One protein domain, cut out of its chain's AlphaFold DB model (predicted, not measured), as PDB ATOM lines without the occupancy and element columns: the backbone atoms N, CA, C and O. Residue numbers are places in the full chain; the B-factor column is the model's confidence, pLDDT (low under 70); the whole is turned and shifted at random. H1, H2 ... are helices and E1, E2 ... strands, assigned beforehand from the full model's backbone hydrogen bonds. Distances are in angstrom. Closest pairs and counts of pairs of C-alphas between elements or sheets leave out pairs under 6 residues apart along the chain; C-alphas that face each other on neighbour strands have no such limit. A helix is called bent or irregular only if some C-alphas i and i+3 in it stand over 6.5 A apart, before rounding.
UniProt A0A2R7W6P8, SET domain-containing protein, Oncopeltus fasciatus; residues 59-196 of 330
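AT A GLANCE: This is residues 59 to 196 of the 330 residues of the protein "SET domain-containing protein" of Oncopeltus fasciatus (UniProt A0A2R7W6P8). H3 is the core of a compact body, with H5 and H6 packed crosswise on it; H1 lies at one end, together with residues 77 to 91 of a long stretch with no named element, residues 59 to 91. H2 lies at another side of H3, H4 sits at the end far from H1, and after H6 the chain folds back along E1; the first and last printed C-alphas, those of Pro 59 and Val 196, are 7.6 A apart. The printed 138 residues hold, in order, H1 to H6 and then E1, which pairs with no named strand; the class is mostly helix. The radius of gyration of the C-alphas is 14.7 A, and the spans are 38 by 35 by 26 A.

IN THESE COORDINATES: H1 is residues 92 to 95, beginning at C-alpha 92 (361.441, 257.976, 150.497). H2, 98 to 108, measures 15.4 A; H3, 119 to 132, 20.3 A; H4, 135 to 143, 12.7 A; H5, 153 to 161, 12.5 A. H6, 168 to 184, measures 24.5 A, and E1, 186 to 190, 12.0 A, ending at C-alpha 190 (364.356, 247.725, 132.324). H2 and H3 are irregular: C-alphas 99 and 102 are 7.3 A apart, 123 and 126 7.6 A.

HOW THE PARTS SIT: H3 touches H5, about perpendicular at 81 degrees, closest C-alphas Ala 124 and Glu 154, 4.5 A. With residues 127 to 131 alone H3 touches H6, Val 127 to Leu 174, 6.5 A. H5 and H6, a helical hairpin, only just touch, with 3 pairs of C-alphas within 8 A. Every O i to N i+4 pair is within hydrogen-bond range in H5 and H6, against 5 of 7 in H2, 5 of 10 in H3 and 4 of 5 in H4; H1 is too short.

THE WHOLE: The C-alphas of Pro 92 and Lys 148, the farthest apart, are 40.6 A apart. The printed part has no cut and no long link. Residues 62 to 64, 150 and 190 to 195 have pLDDT under 70.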
ATOM      1  N   PRO A  59     369.793 255.426 132.413       89.50
ATOM      2  CA  PRO A  59     368.969 255.532 131.216       89.50
ATOM      3  C   PRO A  59     369.833 255.968 130.025       89.50
ATOM      4  O   PRO A  59     370.857 256.643 130.191       89.50
ATOM      5  N   ARG A  60     369.434 255.600 128.804       83.69
ATOM      6  CA  ARG A  60     370.019 256.252 127.626       83.69
ATOM      7  C   ARG A  60     369.488 257.672 127.504       83.69
ATOM      8  O   ARG A  60     368.353 257.964 127.875       83.69
ATOM      9  N   SER A  61     370.280 258.516 126.853       71.94
ATOM     10  CA  SER A  61     369.901 259.895 126.567       71.94
ATOM     11  C   SER A  61     368.568 260.007 125.815       71.94
ATOM     12  O   SER A  61     367.833 260.946 126.054       71.94
ATOM     13  N   ALA A  62     368.184 259.065 124.952       68.69
ATOM     14  CA  ALA A  62     366.912 259.133 124.213       68.69
ATOM     15  C   ALA A  62     365.721 258.432 124.906       68.69
ATOM     16  O   ALA A  62     364.659 258.284 124.304       68.69
ATOM     17  N   SER A  63     365.882 257.938 126.137       66.31
ATOM     18  CA  SER A  63     364.887 257.058 126.757       66.31
ATOM     19  C   SER A  63     363.720 257.824 127.376       66.31
ATOM     20  O   SER A  63     363.887 258.521 128.375       66.31
ATOM     21  N   LEU A  64     362.525 257.629 126.814       66.69
ATOM     22  CA  LEU A  64     361.244 258.032 127.393       66.69
ATOM     23  C   LEU A  64     360.242 256.872 127.276       66.69
ATOM     24  O   LEU A  64     360.229 256.206 126.238       66.69
ATOM     25  N   PRO A  65     359.383 256.629 128.287       80.12
ATOM     26  CA  PRO A  65     359.202 257.382 129.544       80.12
ATOM     27  C   PRO A  65     360.361 257.237 130.558       80.12
ATOM     28  O   PRO A  65     361.240 256.395 130.390       80.12
ATOM     29  N   ALA A  66     360.376 258.072 131.606       87.06
ATOM     30  CA  ALA A  66     361.348 257.980 132.701       87.06
ATOM     31  C   ALA A  66     360.952 256.894 133.718       87.06
ATOM     32  O   ALA A  66     359.768 256.643 133.935       87.06
ATOM     33  N   THR A  67     361.940 256.270 134.358       90.12
ATOM     34  CA  THR A  67     361.751 255.362 135.499       90.12
ATOM     35  C   THR A  67     362.376 255.963 136.751       90.12
ATOM     36  O   THR A  67     363.078 256.974 136.694       90.12
ATOM     37  N   CYS A  68     362.157 255.331 137.903       91.62
ATOM     38  CA  CYS A  68     362.907 255.697 139.097       91.62
ATOM     39  C   CYS A  68     364.414 255.516 138.846       91.62
ATOM     40  O   CYS A  68     364.856 254.423 138.490       91.62
ATOM     41  N   ALA A  69     365.206 256.559 139.108       92.19
ATOM     42  CA  ALA A  69     366.660 256.569 138.914       92.19
ATOM     43  C   ALA A  69     367.406 255.487 139.726       92.19
ATOM     44  O   ALA A  69     368.548 255.136 139.401       92.19
ATOM     45  N   ILE A  70     366.752 254.960 140.770       91.81
ATOM     46  CA  ILE A  70     367.323 254.027 141.747       91.81
ATOM     47  C   ILE A  70     366.810 252.600 141.539       91.81
ATOM     48  O   ILE A  70     367.614 251.697 141.355       91.81
ATOM     49  N   CYS A  71     365.488 252.381 141.545       88.94
ATOM     50  CA  CYS A  71     364.908 251.031 141.437       88.94
ATOM     51  C   CYS A  71     364.423 250.647 140.028       88.94
ATOM     52  O   CYS A  71     363.982 249.517 139.822       88.94
ATOM     53  N   TRP A  72     364.469 251.577 139.067       88.25
ATOM     54  CA  TRP A  72     364.134 251.363 137.647       88.25
ATOM     55  C   TRP A  72     362.690 250.979 137.346       88.25
ATOM     56  O   TRP A  72     362.371 250.619 136.212       88.25
ATOM     57  N   ARG A  73     361.808 251.069 138.338       86.06
ATOM     58  CA  ARG A  73     360.377 250.846 138.156       86.06
ATOM     59  C   ARG A  73     359.746 251.969 137.340       86.06
ATOM     60  O   ARG A  73     360.078 253.141 137.532       86.06
ATOM     61  N   LEU A  74     358.872 251.569 136.419       84.44
ATOM     62  CA  LEU A  74     358.119 252.447 135.519       84.44
ATOM     63  C   LEU A  74     356.653 252.590 135.955       84.44
ATOM     64  O   LEU A  74     355.997 253.570 135.630       84.44
ATOM     65  N   ASP A  75     356.139 251.601 136.676       84.88
ATOM     66  CA  ASP A  75     354.758 251.447 137.135       84.88
ATOM     67  C   ASP A  75     354.444 252.263 138.403       84.88
ATOM     68  O   ASP A  75     353.443 252.027 139.077       84.88
ATOM     69  N   VAL A  76     355.300 253.229 138.738       87.38
ATOM     70  CA  VAL A  76     355.225 254.030 139.961       87.38
ATOM     71  C   VAL A  76     355.295 255.522 139.648       87.38
ATOM     72  O   VAL A  76     356.004 255.914 138.718       87.38
ATOM     73  N   PRO A  77     354.603 256.376 140.426       90.94
ATOM     74  CA  PRO A  77     354.765 257.816 140.306       90.94
ATOM     75  C   PRO A  77     356.205 258.215 140.648       90.94
ATOM     76  O   PRO A  77     356.838 257.619 141.523       90.94
ATOM     77  N   LEU A  78     356.711 259.224 139.941       92.06
ATOM     78  CA  LEU A  78     358.048 259.768 140.137       92.06
ATOM     79  C   LEU A  78     357.953 261.166 140.732       92.06
ATOM     80  O   LEU A  78     357.172 261.996 140.270       92.06
ATOM     81  N   TRP A  79     358.794 261.404 141.725       92.50
ATOM     82  CA  TRP A  79     358.901 262.650 142.463       92.50
ATOM     83  C   TRP A  79     360.340 263.135 142.417       92.50
ATOM     84  O   TRP A  79     361.266 262.361 142.154       92.50
ATOM     85  N   GLU A  80     360.527 264.413 142.697       92.75
ATOM     86  CA  GLU A  80     361.852 264.914 143.012       92.75
ATOM     87  C   GLU A  80     362.382 264.261 144.292       92.75
ATOM     88  O   GLU A  80     361.639 263.994 145.236       92.75
ATOM     89  N   CYS A  81     363.679 263.968 144.308       94.56
ATOM     90  CA  CYS A  81     364.335 263.487 145.507       94.56
ATOM     91  C   CYS A  81     364.343 264.550 146.617       94.56
ATOM     92  O   CYS A  81     364.856 265.647 146.417       94.56
ATOM     93  N   GLU A  82     363.920 264.163 147.823       92.00
ATOM     94  CA  GLU A  82     363.930 265.007 149.032       92.00
ATOM     95  C   GLU A  82     365.328 265.517 149.421       92.00
ATOM     96  O   GLU A  82     365.457 266.525 150.107       92.00
ATOM     97  N   GLY A  83     366.388 264.847 148.963       92.19
ATOM     98  CA  GLY A  83     367.770 265.288 149.150       92.19
ATOM     99  C   GLY A  83     368.205 266.438 148.236       92.19
ATOM    100  O   GLY A  83     369.363 266.827 148.303       92.19
ATOM    101  N   GLY A  84     367.335 266.950 147.355       93.50
ATOM    102  CA  GLY A  84     367.627 268.103 146.492       93.50
ATOM    103  C   GLY A  84     368.523 267.804 145.286       93.50
ATOM    104  O   GLY A  84     368.955 268.716 144.593       93.50
ATOM    105  N   CYS A  85     368.805 266.531 144.985       95.50
ATOM    106  CA  CYS A  85     369.634 266.147 143.834       95.50
ATOM    107  C   CYS A  85     368.916 266.228 142.477       95.50
ATOM    108  O   CYS A  85     369.525 265.944 141.446       95.50
ATOM    109  N   ARG A  86     367.614 266.548 142.469       94.88
ATOM    110  CA  ARG A  86     366.767 266.678 141.269       94.88
ATOM    111  C   ARG A  86     366.656 265.421 140.393       94.88
ATOM    112  O   ARG A  86     366.206 265.500 139.248       94.88
ATOM    113  N   LEU A  87     366.999 264.239 140.915       95.56
ATOM    114  CA  LEU A  87     366.730 262.957 140.254       95.56
ATOM    115  C   LEU A  87     365.301 262.458 140.530       95.56
ATOM    116  O   LEU A  87     364.807 262.621 141.648       95.56
ATOM    117  N   PRO A  88     364.648 261.793 139.553       94.88
ATOM    118  CA  PRO A  88     363.328 261.208 139.752       94.88
ATOM    119  C   PRO A  88     363.397 259.931 140.601       94.88
ATOM    120  O   PRO A  88     364.024 258.932 140.224       94.88
ATOM    121  N   VAL A  89     362.689 259.917 141.730       95.38
ATOM    122  CA  VAL A  89     362.590 258.769 142.644       95.38
ATOM    123  C   VAL A  89     361.136 258.381 142.903       95.38
ATOM    124  O   VAL A  89     360.239 259.208 142.820       95.38
ATOM    125  N   CYS A  90     360.880 257.109 143.222       94.19
ATOM    126  CA  CYS A  90     359.511 256.633 143.465       94.19
ATOM    127  C   CYS A  90     358.994 256.860 144.896       94.19
ATOM    128  O   CYS A  90     357.833 256.577 145.178       94.19
ATOM    129  N   GLY A  91     359.848 257.339 145.807       94.31
ATOM    130  CA  GLY A  91     359.480 257.626 147.191       94.31
ATOM    131  C   GLY A  91     360.669 257.607 148.162       94.31
ATOM    132  O   GLY A  91     361.810 257.382 147.732       94.31
ATOM    133  N   PRO A  92     360.407 257.773 149.475       93.50
ATOM    134  CA  PRO A  92     361.441 257.976 150.497       93.50
ATOM    135  C   PRO A  92     362.457 256.836 150.600       93.50
ATOM    136  O   PRO A  92     363.643 257.074 150.797       93.50
ATOM    137  N   SER A  93     362.030 255.587 150.380       93.81
ATOM    138  CA  SER A  93     362.940 254.431 150.388       93.81
ATOM    139  C   SER A  93     364.026 254.523 149.308       93.81
ATOM    140  O   SER A  93     365.175 254.178 149.571       93.81
ATOM    141  N   CYS A  94     363.692 255.015 148.107       94.38
ATOM    142  CA  CYS A  94     364.685 255.240 147.056       94.38
ATOM    143  C   CYS A  94     365.486 256.523 147.288       94.38
ATOM    144  O   CYS A  94     366.673 256.539 146.979       94.38
ATOM    145  N   SER A  95     364.861 257.567 147.839       94.50
ATOM    146  CA  SER A  95     365.554 258.811 148.195       94.50
ATOM    147  C   SER A  95     366.668 258.554 149.221       94.50
ATOM    148  O   SER A  95     367.806 258.959 148.998       94.50
ATOM    149  N   ALA A  96     366.376 257.772 150.265       93.38
ATOM    150  CA  ALA A  96     367.296 257.432 151.351       93.38
ATOM    151  C   ALA A  96     368.149 256.169 151.099       93.38
ATOM    152  O   ALA A  96     368.805 255.667 152.015       93.38
ATOM    153  N   ALA A  97     368.141 255.613 149.883       92.69
ATOM    154  CA  ALA A  97     368.891 254.398 149.580       92.69
ATOM    155  C   ALA A  97     370.408 254.625 149.715       92.69
ATOM    156  O   ALA A  97     370.959 255.611 149.226       92.69
ATOM    157  N   THR A  98     371.125 253.660 150.298       91.75
ATOM    158  CA  THR A  98     372.590 253.735 150.448       91.75
ATOM    159  C   THR A  98     373.311 253.847 149.105       91.75
ATOM    160  O   THR A  98     374.294 254.573 148.998       91.75
ATOM    161  N   SER A  99     372.785 253.199 148.060       88.38
ATOM    162  CA  SER A  99     373.289 253.296 146.684       88.38
ATOM    163  C   SER A  99     373.089 254.672 146.045       88.38
ATOM    164  O   SER A  99     373.713 254.957 145.030       88.38
ATOM    165  N   HIS A 100     372.204 255.501 146.600       93.69
ATOM    166  CA  HIS A 100     371.912 256.845 146.113       93.69
ATOM    167  C   HIS A 100     372.705 257.918 146.868       93.69
ATOM    168  O   HIS A 100     373.027 258.943 146.286       93.69
ATOM    169  N   LYS A 101     373.065 257.680 148.137       93.69
ATOM    170  CA  LYS A 101     373.642 258.684 149.046       93.69
ATOM    171  C   LYS A 101     374.780 259.518 148.435       93.69
ATOM    172  O   LYS A 101     374.658 260.734 148.377       93.69
ATOM    173  N   ALA A 102     375.840 258.877 147.938       93.62
ATOM    174  CA  ALA A 102     376.994 259.591 147.376       93.62
ATOM    175  C   ALA A 102     376.641 260.390 146.102       93.62
ATOM    176  O   ALA A 102     377.106 261.512 145.921       93.62
ATOM    177  N   GLU A 103     375.793 259.828 145.233       95.50
ATOM    178  CA  GLU A 103     375.274 260.506 144.034       95.50
ATOM    179  C   GLU A 103     374.416 261.719 144.417       95.50
ATOM    180  O   GLU A 103     374.574 262.799 143.849       95.50
ATOM    181  N   CYS A 104     373.550 261.547 145.415       96.81
ATOM    182  CA  CYS A 104     372.662 262.581 145.916       96.81
ATOM    183  C   CYS A 104     373.440 263.751 146.508       96.81
ATOM    184  O   CYS A 104     373.142 264.888 146.172       96.81
ATOM    185  N   GLU A 105     374.431 263.475 147.361       96.31
ATOM    186  CA  GLU A 105     375.247 264.497 148.027       96.31
ATOM    187  C   GLU A 105     375.973 265.388 147.009       96.31
ATOM    188  O   GLU A 105     375.899 266.611 147.104       96.31
ATOM    189  N   ILE A 106     376.609 264.789 145.994       96.06
ATOM    190  CA  ILE A 106     377.355 265.538 144.970       96.06
ATOM    191  C   ILE A 106     376.417 266.339 144.064       96.06
ATOM    192  O   ILE A 106     376.734 267.466 143.689       96.06
ATOM    193  N   LEU A 107     375.278 265.761 143.670       96.75
ATOM    194  CA  LEU A 107     374.314 266.467 142.830       96.75
ATOM    195  C   LEU A 107     373.651 267.610 143.592       96.75
ATOM    196  O   LEU A 107     373.638 268.726 143.093       96.75
ATOM    197  N   ALA A 108     373.154 267.361 144.803       96.06
ATOM    198  CA  ALA A 108     372.460 268.363 145.608       96.06
ATOM    199  C   ALA A 108     373.317 269.607 145.876       96.06
ATOM    200  O   ALA A 108     372.785 270.708 145.945       96.06
ATOM    201  N   SER A 109     374.641 269.454 145.978       96.12
ATOM    202  CA  SER A 109     375.552 270.583 146.180       96.12
ATOM    203  C   SER A 109     375.940 271.328 144.897       96.12
ATOM    204  O   SER A 109     376.713 272.275 144.978       96.12
ATOM    205  N   ARG A 110     375.515 270.867 143.713       96.56
ATOM    206  CA  ARG A 110     375.973 271.407 142.418       96.56
ATOM    207  C   ARG A 110     374.859 271.716 141.432       96.56
ATOM    208  O   ARG A 110     375.116 272.435 140.473       96.56
ATOM    209  N   VAL A 111     373.673 271.130 141.573       96.50
ATOM    210  CA  VAL A 111     372.569 271.362 140.636       96.50
ATOM    211  C   VAL A 111     371.969 272.747 140.843       96.50
ATOM    212  O   VAL A 111     371.806 273.204 141.971       96.50
ATOM    213  N   ARG A 112     371.577 273.404 139.748       93.94
ATOM    214  CA  ARG A 112     370.827 274.664 139.818       93.94
ATOM    215  C   ARG A 112     369.496 274.437 140.558       93.94
ATOM    216  O   ARG A 112     368.822 273.447 140.248       93.94
ATOM    217  N   PRO A 113     369.091 275.333 141.475       88.00
ATOM    218  CA  PRO A 113     367.860 275.178 142.249       88.00
ATOM    219  C   PRO A 113     366.619 275.333 141.360       88.00
ATOM    220  O   PRO A 113     366.483 276.334 140.653       88.00
ATOM    221  N   GLN A 114     365.725 274.340 141.386       86.12
ATOM    222  CA  GLN A 114     364.419 274.337 140.710       86.12
ATOM    223  C   GLN A 114     363.447 273.417 141.462       86.12
ATOM    224  O   GLN A 114     363.884 272.414 142.017       86.12
ATOM    225  N   ASP A 115     362.145 273.706 141.395       82.50
ATOM    226  CA  ASP A 115     361.089 272.956 142.098       82.50
ATOM    227  C   ASP A 115     360.532 271.782 141.264       82.50
ATOM    228  O   ASP A 115     359.317 271.622 141.102       82.50
ATOM    229  N   HIS A 116     361.425 271.004 140.649       87.94
ATOM    230  CA  HIS A 116     361.109 269.727 140.006       87.94
ATOM    231  C   HIS A 116     362.379 268.922 139.682       87.94
ATOM    232  O   HIS A 116     363.473 269.458 139.461       87.94
ATOM    233  N   TRP A 117     362.212 267.605 139.508       92.75
ATOM    234  CA  TRP A 117     363.268 266.755 138.955       92.75
ATOM    235  C   TRP A 117     363.608 267.147 137.505       92.75
ATOM    236  O   TRP A 117     362.749 267.630 136.762       92.75
ATOM    237  N   SER A 118     364.857 266.934 137.081       92.94
ATOM    238  CA  SER A 118     365.323 267.323 135.741       92.94
ATOM    239  C   SER A 118     365.323 266.156 134.741       92.94
ATOM    240  O   SER A 118     366.050 265.171 134.929       92.94
ATOM    241  N   PRO A 119     364.600 266.279 133.610       92.25
ATOM    242  CA  PRO A 119     364.727 265.361 132.482       92.25
ATOM    243  C   PRO A 119     366.120 265.344 131.852       92.25
ATOM    244  O   PRO A 119     366.566 264.283 131.419       92.25
ATOM    245  N   LEU A 120     366.821 266.480 131.795       93.06
ATOM    246  CA  LEU A 120     368.169 266.553 131.222       93.06
ATOM    247  C   LEU A 120     369.176 265.824 132.110       93.06
ATOM    248  O   LEU A 120     369.936 264.986 131.618       93.06
ATOM    249  N   LEU A 121     369.101 266.049 133.425       94.19
ATOM    250  CA  LEU A 121     369.930 265.349 134.399       94.19
ATOM    251  C   LEU A 121     369.666 263.841 134.366       94.19
ATOM    252  O   LEU A 121     370.606 263.049 134.320       94.19
ATOM    253  N   TYR A 122     368.393 263.435 134.300       93.81
ATOM    254  CA  TYR A 122     368.027 262.029 134.139       93.81
ATOM    255  C   TYR A 122     368.645 261.430 132.869       93.81
ATOM    256  O   TYR A 122     369.287 260.385 132.936       93.81
ATOM    257  N   ARG A 123     368.535 262.104 131.717       92.44
ATOM    258  CA  ARG A 123     369.117 261.655 130.435       92.44
ATOM    259  C   ARG A 123     370.649 261.568 130.465       92.44
ATOM    260  O   ARG A 123     371.221 260.769 129.723       92.44
ATOM    261  N   ALA A 124     371.305 262.352 131.318       94.69
ATOM    262  CA  ALA A 124     372.753 262.351 131.500       94.69
ATOM    263  C   ALA A 124     373.250 261.461 132.652       94.69
ATOM    264  O   ALA A 124     374.460 261.299 132.823       94.69
ATOM    265  N   LEU A 125     372.348 260.833 133.409       95.00
ATOM    266  CA  LEU A 125     372.656 260.131 134.657       95.00
ATOM    267  C   LEU A 125     373.725 259.040 134.506       95.00
ATOM    268  O   LEU A 125     374.606 258.912 135.353       95.00
ATOM    269  N   ALA A 126     373.699 258.274 133.410       94.62
ATOM    270  CA  ALA A 126     374.743 257.282 133.140       94.62
ATOM    271  C   ALA A 126     376.140 257.924 133.061       94.62
ATOM    272  O   ALA A 126     377.100 257.364 133.568       94.62
ATOM    273  N   VAL A 127     376.251 259.094 132.427       95.81
ATOM    274  CA  VAL A 127     377.525 259.812 132.280       95.81
ATOM    275  C   VAL A 127     377.926 260.448 133.601       95.81
ATOM    276  O   VAL A 127     379.076 260.326 134.000       95.81
ATOM    277  N   PHE A 128     376.981 261.045 134.330       96.94
ATOM    278  CA  PHE A 128     377.255 261.595 135.657       96.94
ATOM    279  C   PHE A 128     377.855 260.545 136.604       96.94
ATOM    280  O   PHE A 128     378.878 260.792 137.243       96.94
ATOM    281  N   ARG A 129     377.292 259.329 136.623       96.75
ATOM    282  CA  ARG A 129     377.790 258.202 137.431       96.75
ATOM    283  C   ARG A 129     379.241 257.820 137.131       96.75
ATOM    284  O   ARG A 129     379.890 257.224 137.984       96.75
ATOM    285  N   CYS A 130     379.787 258.194 135.973       97.00
ATOM    286  CA  CYS A 130     381.202 257.997 135.677       97.00
ATOM    287  C   CYS A 130     382.134 258.832 136.572       97.00
ATOM    288  O   CYS A 130     383.276 258.428 136.791       97.00
ATOM    289  N   LEU A 131     381.668 259.958 137.129       96.38
ATOM    290  CA  LEU A 131     382.441 260.750 138.094       96.38
ATOM    291  C   LEU A 131     382.656 259.998 139.417       96.38
ATOM    292  O   LEU A 131     383.678 260.193 140.074       96.38
ATOM    293  N   LEU A 132     381.734 259.090 139.760       95.38
ATOM    294  CA  LEU A 132     381.750 258.291 140.990       95.38
ATOM    295  C   LEU A 132     382.674 257.065 140.913       95.38
ATOM    296  O   LEU A 132     382.815 256.340 141.895       95.38
ATOM    297  N   LEU A 133     383.295 256.806 139.757       95.12
ATOM    298  CA  LEU A 133     384.202 255.673 139.589       95.12
ATOM    299  C   LEU A 133     385.474 255.858 140.421       95.12
ATOM    300  O   LEU A 133     386.128 256.901 140.333       95.12
ATOM    301  N   GLY A 134     385.857 254.814 141.159       94.12
ATOM    302  CA  GLY A 134     387.146 254.735 141.849       94.12
ATOM    303  C   GLY A 134     388.325 254.554 140.883       94.12
ATOM    304  O   GLY A 134     388.145 254.341 139.683       94.12
ATOM    305  N   GLU A 135     389.553 254.613 141.397       92.62
ATOM    306  CA  GLU A 135     390.776 254.562 140.574       92.62
ATOM    307  C   GLU A 135     390.923 253.268 139.759       92.62
ATOM    308  O   GLU A 135     391.278 253.311 138.577       92.62
ATOM    309  N   GLU A 136     390.608 252.113 140.357       91.94
ATOM    310  CA  GLU A 136     390.647 250.822 139.657       91.94
ATOM    311  C   GLU A 136     389.644 250.780 138.494       91.94
ATOM    312  O   GLU A 136     389.973 250.344 137.389       91.94
ATOM    313  N   ASP A 137     388.437 251.298 138.716       93.06
ATOM    314  CA  ASP A 137     387.381 251.322 137.708       93.06
ATOM    315  C   ASP A 137     387.707 252.312 136.579       93.06
ATOM    316  O   ASP A 137     387.536 251.987 135.403       93.06
ATOM    317  N   ARG A 138     388.269 253.486 136.899       94.25
ATOM    318  CA  ARG A 138     388.793 254.435 135.897       94.25
ATOM    319  C   ARG A 138     389.920 253.814 135.070       94.25
ATOM    320  O   ARG A 138     389.973 254.010 133.855       94.25
ATOM    321  N   THR A 139     390.782 253.016 135.707       92.75
ATOM    322  CA  THR A 139     391.833 252.257 135.017       92.75
ATOM    323  C   THR A 139     391.221 251.275 134.023       92.75
ATOM    324  O   THR A 139     391.645 251.262 132.869       92.75
ATOM    325  N   ILE A 140     390.184 250.522 134.408       92.31
ATOM    326  CA  ILE A 140     389.451 249.646 133.482       92.31
ATOM    327  C   ILE A 140     388.874 250.451 132.310       92.31
ATOM    328  O   ILE A 140     389.141 250.117 131.156       92.31
ATOM    329  N   VAL A 141     388.130 251.528 132.587       93.75
ATOM    330  CA  VAL A 141     387.484 252.358 131.554       93.75
ATOM    331  C   VAL A 141     388.500 252.879 130.540       93.75
ATOM    332  O   VAL A 141     388.273 252.762 129.338       93.75
ATOM    333  N   SER A 142     389.653 253.374 130.997       92.19
ATOM    334  CA  SER A 142     390.718 253.889 130.119       92.19
ATOM    335  C   SER A 142     391.282 252.862 129.129       92.19
ATOM    336  O   SER A 142     391.912 253.237 128.140       92.19
ATOM    337  N   ARG A 143     391.068 251.567 129.389       90.12
ATOM    338  CA  ARG A 143     391.604 250.451 128.607       90.12
ATOM    339  C   ARG A 143     390.563 249.779 127.711       90.12
ATOM    340  O   ARG A 143     390.940 248.928 126.909       90.12
ATOM    341  N   LEU A 144     389.285 250.129 127.844       90.81
ATOM    342  CA  LEU A 144     388.221 249.604 126.991       90.81
ATOM    343  C   LEU A 144     388.241 250.264 125.608       90.81
ATOM    344  O   LEU A 144     388.750 251.373 125.432       90.81
ATOM    345  N   SER A 145     387.661 249.574 124.626       87.38
ATOM    346  CA  SER A 145     387.503 250.092 123.268       87.38
ATOM    347  C   SER A 145     386.685 251.385 123.266       87.38
ATOM    348  O   SER A 145     385.627 251.475 123.890       87.38
ATOM    349  N   GLN A 146     387.176 252.385 122.540       89.00
ATOM    350  CA  GLN A 146     386.585 253.720 122.473       89.00
ATOM    351  C   GLN A 146     385.978 253.953 121.093       89.00
ATOM    352  O   GLN A 146     386.646 253.765 120.077       89.00
ATOM    353  N   ASN A 147     384.723 254.400 121.059       82.62
ATOM    354  CA  ASN A 147     384.125 254.942 119.846       82.62
ATOM    355  C   ASN A 147     384.738 256.328 119.552       82.62
ATOM    356  O   ASN A 147     384.977 257.103 120.479       82.62
ATOM    357  N   LYS A 148     385.020 256.634 118.281       77.62
ATOM    358  CA  LYS A 148     385.629 257.907 117.861       77.62
ATOM    359  C   LYS A 148     384.623 259.041 117.669       77.62
ATOM    360  O   LYS A 148     385.042 260.163 117.388       77.62
ATOM    361  N   ASP A 149     383.324 258.777 117.807       71.88
ATOM    362  CA  ASP A 149     382.314 259.832 117.770       71.88
ATOM    363  C   ASP A 149     382.597 260.885 118.851       71.88
ATOM    364  O   ASP A 149     382.997 260.554 119.968       71.88
ATOM    365  N   SER A 150     382.400 262.152 118.497       67.44
ATOM    366  CA  SER A 150     382.740 263.343 119.285       67.44
ATOM    367  C   SER A 150     381.514 264.064 119.851       67.44
ATOM    368  O   SER A 150     381.651 265.083 120.527       67.44
ATOM    369  N   LYS A 151     380.298 263.569 119.582       80.12
ATOM    370  CA  LYS A 151     379.060 264.200 120.053       80.12
ATOM    371  C   LYS A 151     378.553 263.542 121.336       80.12
ATOM    372  O   LYS A 151     378.046 262.425 121.307       80.12
ATOM    373  N   TYR A 152     378.630 264.279 122.446       86.25
ATOM    374  CA  TYR A 152     378.157 263.832 123.763       86.25
ATOM    375  C   TYR A 152     377.078 264.788 124.302       86.25
ATOM    376  O   TYR A 152     377.394 265.693 125.079       86.25
ATOM    377  N   PRO A 153     375.808 264.659 123.867       91.00
ATOM    378  CA  PRO A 153     374.728 265.513 124.366       91.00
ATOM    379  C   PRO A 153     374.579 265.432 125.891       91.00
ATOM    380  O   PRO A 153     374.275 266.437 126.519       91.00
ATOM    381  N   GLU A 154     374.876 264.282 126.497       93.94
ATOM    382  CA  GLU A 154     374.831 264.100 127.949       93.94
ATOM    383  C   GLU A 154     375.773 265.044 128.707       93.94
ATOM    384  O   GLU A 154     375.417 265.498 129.786       93.94
ATOM    385  N   ILE A 155     376.947 265.375 128.156       95.50
ATOM    386  CA  ILE A 155     377.868 266.326 128.804       95.50
ATOM    387  C   ILE A 155     377.262 267.729 128.792       95.50
ATOM    388  O   ILE A 155     377.292 268.408 129.812       95.50
ATOM    389  N   LYS A 156     376.644 268.130 127.675       94.56
ATOM    390  CA  LYS A 156     375.953 269.424 127.577       94.56
ATOM    391  C   LYS A 156     374.793 269.514 128.563       94.56
ATOM    392  O   LYS A 156     374.652 270.519 129.242       94.56
ATOM    393  N   PHE A 157     374.016 268.439 128.694       95.38
ATOM    394  CA  PHE A 157     372.937 268.362 129.678       95.38
ATOM    395  C   PHE A 157     373.451 268.550 131.111       95.38
ATOM    396  O   PHE A 157     372.803 269.225 131.901       95.38
ATOM    397  N   LEU A 158     374.625 268.002 131.451       96.44
ATOM    398  CA  LEU A 158     375.244 268.247 132.758       96.44
ATOM    399  C   LEU A 158     375.715 269.696 132.908       96.44
ATOM    400  O   LEU A 158     375.477 270.295 133.948       96.44
ATOM    401  N   GLU A 159     376.351 270.278 131.892       95.81
ATOM    402  CA  GLU A 159     376.787 271.684 131.926       95.81
ATOM    403  C   GLU A 159     375.601 272.660 132.086       95.81
ATOM    404  O   GLU A 159     375.739 273.684 132.751       95.81
ATOM    405  N   GLU A 160     374.430 272.332 131.530       95.06
ATOM    406  CA  GLU A 160     373.194 273.113 131.685       95.06
ATOM    407  C   GLU A 160     372.600 272.999 133.102       95.06
ATOM    408  O   GLU A 160     372.144 273.995 133.672       95.06
ATOM    409  N   GLU A 161     372.625 271.801 133.692       95.69
ATOM    410  CA  GLU A 161     371.988 271.513 134.984       95.69
ATOM    411  C   GLU A 161     372.856 271.850 136.203       95.69
ATOM    412  O   GLU A 161     372.316 272.118 137.279       95.69
ATOM    413  N   LEU A 162     374.184 271.852 136.059       96.44
ATOM    414  CA  LEU A 162     375.122 272.181 137.133       96.44
ATOM    415  C   LEU A 162     375.353 273.700 137.209       96.44
ATOM    416  O   LEU A 162     375.571 274.370 136.199       96.44
ATOM    417  N   GLU A 163     375.328 274.257 138.419       95.88
ATOM    418  CA  GLU A 163     375.458 275.691 138.691       95.88
ATOM    419  C   GLU A 163     376.830 276.231 138.274       95.88
ATOM    420  O   GLU A 163     376.905 277.158 137.461       95.88
ATOM    421  N   GLU A 164     377.897 275.588 138.753       94.69
ATOM    422  CA  GLU A 164     379.296 275.904 138.426       94.69
ATOM    423  C   GLU A 164     379.817 275.140 137.192       94.69
ATOM    424  O   GLU A 164     380.956 275.326 136.764       94.69
ATOM    425  N   GLY A 165     378.990 274.271 136.602       94.75
ATOM    426  CA  GLY A 165     379.375 273.423 135.477       94.75
ATOM    427  C   GLY A 165     380.351 272.293 135.842       94.75
ATOM    428  O   GLY A 165     380.403 271.804 136.978       94.75
ATOM    429  N   LEU A 166     381.098 271.834 134.834       96.81
ATOM    430  CA  LEU A 166     382.112 270.781 134.942       96.81
ATOM    431  C   LEU A 166     383.519 271.384 134.915       96.81
ATOM    432  O   LEU A 166     383.837 272.210 134.057       96.81
ATOM    433  N   SER A 167     384.398 270.908 135.795       97.12
ATOM    434  CA  SER A 167     385.826 271.229 135.720       97.12
ATOM    435  C   SER A 167     386.482 270.624 134.468       97.12
ATOM    436  O   SER A 167     385.964 269.691 133.847       97.12
ATOM    437  N   SER A 168     387.672 271.122 134.104       96.62
ATOM    438  CA  SER A 168     388.416 270.616 132.938       96.62
ATOM    439  C   SER A 168     388.701 269.112 133.025       96.62
ATOM    440  O   SER A 168     388.592 268.405 132.023       96.62
ATOM    441  N   ASP A 169     389.041 268.608 134.211       96.88
ATOM    442  CA  ASP A 169     389.406 267.203 134.390       96.88
ATOM    443  C   ASP A 169     388.181 266.287 134.442       96.88
ATOM    444  O   ASP A 169     388.204 265.210 133.842       96.88
ATOM    445  N   GLU A 170     387.082 266.736 135.056       97.06
ATOM    446  CA  GLU A 170     385.796 266.037 134.973       97.06
ATOM    447  C   GLU A 170     385.347 265.916 133.523       97.06
ATOM    448  O   GLU A 170     385.002 264.826 133.076       97.06
ATOM    449  N   ARG A 171     385.422 267.006 132.756       96.62
ATOM    450  CA  ARG A 171     385.040 266.988 131.347       96.62
ATOM    451  C   ARG A 171     385.869 265.990 130.538       96.62
ATOM    452  O   ARG A 171     385.285 265.183 129.820       96.62
ATOM    453  N   LYS A 172     387.198 265.963 130.699       95.56
ATOM    454  CA  LYS A 172     388.067 264.971 130.028       95.56
ATOM    455  C   LYS A 172     387.700 263.534 130.411       95.56
ATOM    456  O   LYS A 172     387.670 262.652 129.548       95.56
ATOM    457  N   LEU A 173     387.421 263.288 131.694       96.38
ATOM    458  CA  LEU A 173     386.986 261.977 132.175       96.38
ATOM    459  C   LEU A 173     385.647 261.580 131.548       96.38
ATOM    460  O   LEU A 173     385.510 260.457 131.064       96.38
ATOM    461  N   LEU A 174     384.672 262.488 131.521       96.38
ATOM    462  CA  LEU A 174     383.357 262.227 130.945       96.38
ATOM    463  C   LEU A 174     383.422 262.019 129.432       96.38
ATOM    464  O   LEU A 174     382.778 261.105 128.930       96.38
ATOM    465  N   GLU A 175     384.243 262.775 128.703       95.69
ATOM    466  CA  GLU A 175     384.482 262.565 127.269       95.69
ATOM    467  C   GLU A 175     385.085 261.176 126.997       95.69
ATOM    468  O   GLU A 175     384.648 260.466 126.088       95.69
ATOM    469  N   LEU A 176     386.053 260.728 127.807       94.81
ATOM    470  CA  LEU A 176     386.555 259.349 127.756       94.81
ATOM    471  C   LEU A 176     385.433 258.333 128.026       94.81
ATOM    472  O   LEU A 176     385.263 257.383 127.261       94.81
ATOM    473  N   CYS A 177     384.651 258.539 129.084       95.62
ATOM    474  CA  CYS A 177     383.585 257.619 129.463       95.62
ATOM    475  C   CYS A 177     382.477 257.544 128.408       95.62
ATOM    476  O   CYS A 177     382.008 256.451 128.111       95.62
ATOM    477  N   CYS A 178     382.098 258.659 127.782       94.44
ATOM    478  CA  CYS A 178     381.128 258.685 126.691       94.44
ATOM    479  C   CYS A 178     381.611 257.883 125.478       94.44
ATOM    480  O   CYS A 178     380.846 257.088 124.931       94.44
ATOM    481  N   ARG A 179     382.890 258.016 125.092       92.94
ATOM    482  CA  ARG A 179     383.480 257.202 124.011       92.94
ATOM    483  C   ARG A 179     383.403 255.712 124.305       92.94
ATOM    484  O   ARG A 179     383.070 254.927 123.418       92.94
ATOM    485  N   VAL A 180     383.690 255.323 125.545       93.69
ATOM    486  CA  VAL A 180     383.595 253.928 125.991       93.69
ATOM    487  C   VAL A 180     382.137 253.469 126.012       93.69
ATOM    488  O   VAL A 180     381.811 252.455 125.402       93.69
ATOM    489  N   LEU A 181     381.226 254.223 126.634       92.44
ATOM    490  CA  LEU A 181     379.804 253.879 126.719       92.44
ATOM    491  C   LEU A 181     379.173 253.698 125.330       92.44
ATOM    492  O   LEU A 181     378.465 252.719 125.108       92.44
ATOM    493  N   ASN A 182     379.475 254.577 124.374       88.31
ATOM    494  CA  ASN A 182     378.974 254.468 123.000       88.31
ATOM    495  C   ASN A 182     379.583 253.278 122.234       88.31
ATOM    496  O   ASN A 182     379.000 252.796 121.261       88.31
ATOM    497  N   GLY A 183     380.760 252.801 122.650       85.50
ATOM    498  CA  GLY A 183     381.457 251.675 122.030       85.50
ATOM    499  C   GLY A 183     381.048 250.312 122.586       85.50
ATOM    500  O   GLY A 183     380.812 249.387 121.805       85.50
ATOM    501  N   VAL A 184     380.957 250.173 123.912       90.25
ATOM    502  CA  VAL A 184     380.912 248.857 124.581       90.25
ATOM    503  C   VAL A 184     379.782 248.688 125.599       90.25
ATOM    504  O   VAL A 184     379.647 247.601 126.160       90.25
ATOM    505  N   ALA A 185     378.968 249.715 125.874       91.38
ATOM    506  CA  ALA A 185     377.842 249.545 126.792       91.38
ATOM    507  C   ALA A 185     376.751 248.653 126.184       91.38
ATOM    508  O   ALA A 185     376.508 248.656 124.977       91.38
ATOM    509  N   PHE A 186     376.063 247.923 127.057       91.31
ATOM    510  CA  PHE A 186     374.966 247.035 126.702       91.31
ATOM    511  C   PHE A 186     373.632 247.714 126.947       91.31
ATOM    512  O   PHE A 186     373.430 248.348 127.986       91.31
ATOM    513  N   GLU A 187     372.723 247.543 125.996       88.12
ATOM    514  CA  GLU A 187     371.335 247.957 126.129       88.12
ATOM    515  C   GLU A 187     370.555 246.931 126.955       88.12
ATOM    516  O   GLU A 187     370.667 245.722 126.755       88.12
ATOM    517  N   MET A 188     369.780 247.436 127.910       84.75
ATOM    518  CA  MET A 188     368.907 246.660 128.779       84.75
ATOM    519  C   MET A 188     367.521 247.281 128.747       84.75
ATOM    520  O   MET A 188     367.359 248.468 129.031       84.75
ATOM    521  N   GLU A 189     366.510 246.474 128.466       76.88
ATOM    522  CA  GLU A 189     365.125 246.876 128.670       76.88
ATOM    523  C   GLU A 189     364.782 246.656 130.146       76.88
ATOM    524  O   GLU A 189     364.630 245.524 130.612       76.88
ATOM    525  N   LEU A 190     364.731 247.747 130.911       67.69
ATOM    526  CA  LEU A 190     364.356 247.725 132.324       67.69
ATOM    527  C   LEU A 190     362.976 248.373 132.513       67.69
ATOM    528  O   LEU A 190     362.556 249.246 131.753       67.69
ATOM    529  N   GLY A 191     362.266 247.920 133.547       59.66
ATOM    530  CA  GLY A 191     360.867 248.259 133.824       59.66
ATOM    531  C   GLY A 191     359.920 247.124 133.426       59.66
ATOM    532  O   GLY A 191     360.193 246.382 132.487       59.66
ATOM    533  N   ASP A 192     358.806 246.978 134.141       56.00
ATOM    534  CA  ASP A 192     357.940 245.782 134.081       56.00
ATOM    535  C   ASP A 192     357.209 245.577 132.739       56.00
ATOM    536  O   ASP A 192     356.528 244.578 132.536       56.00
ATOM    537  N   ALA A 193     357.407 246.493 131.786       54.56
ATOM    538  CA  ALA A 193     356.895 246.406 130.422       54.56
ATOM    539  C   ALA A 193     357.987 246.452 129.331       54.56
ATOM    540  O   ALA A 193     357.638 246.547 128.155       54.56
ATOM    541  N   GLY A 194     359.282 246.462 129.684       59.62
ATOM    542  CA  GLY A 194     360.394 246.535 128.717       59.62
ATOM    543  C   GLY A 194     360.458 247.836 127.901       59.62
ATOM    544  O   GLY A 194     361.105 247.902 126.865       59.62
ATOM    545  N   ARG A 195     359.758 248.892 128.336       66.44
ATOM    546  CA  ARG A 195     359.551 250.109 127.528       66.44
ATOM    547  C   ARG A 195     360.647 251.160 127.662       66.44
ATOM    548  O   ARG A 195     360.618 252.137 126.920       66.44
ATOM    549  N   VAL A 196     361.574 251.007 128.608       73.25
ATOM    550  CA  VAL A 196     362.618 252.007 128.867       73.25
ATOM    551  C   VAL A 196     363.992 251.389 128.681       73.25
ATOM    552  O   VAL A 196     364.379 250.450 129.376       73.25
TER     553      VAL A 196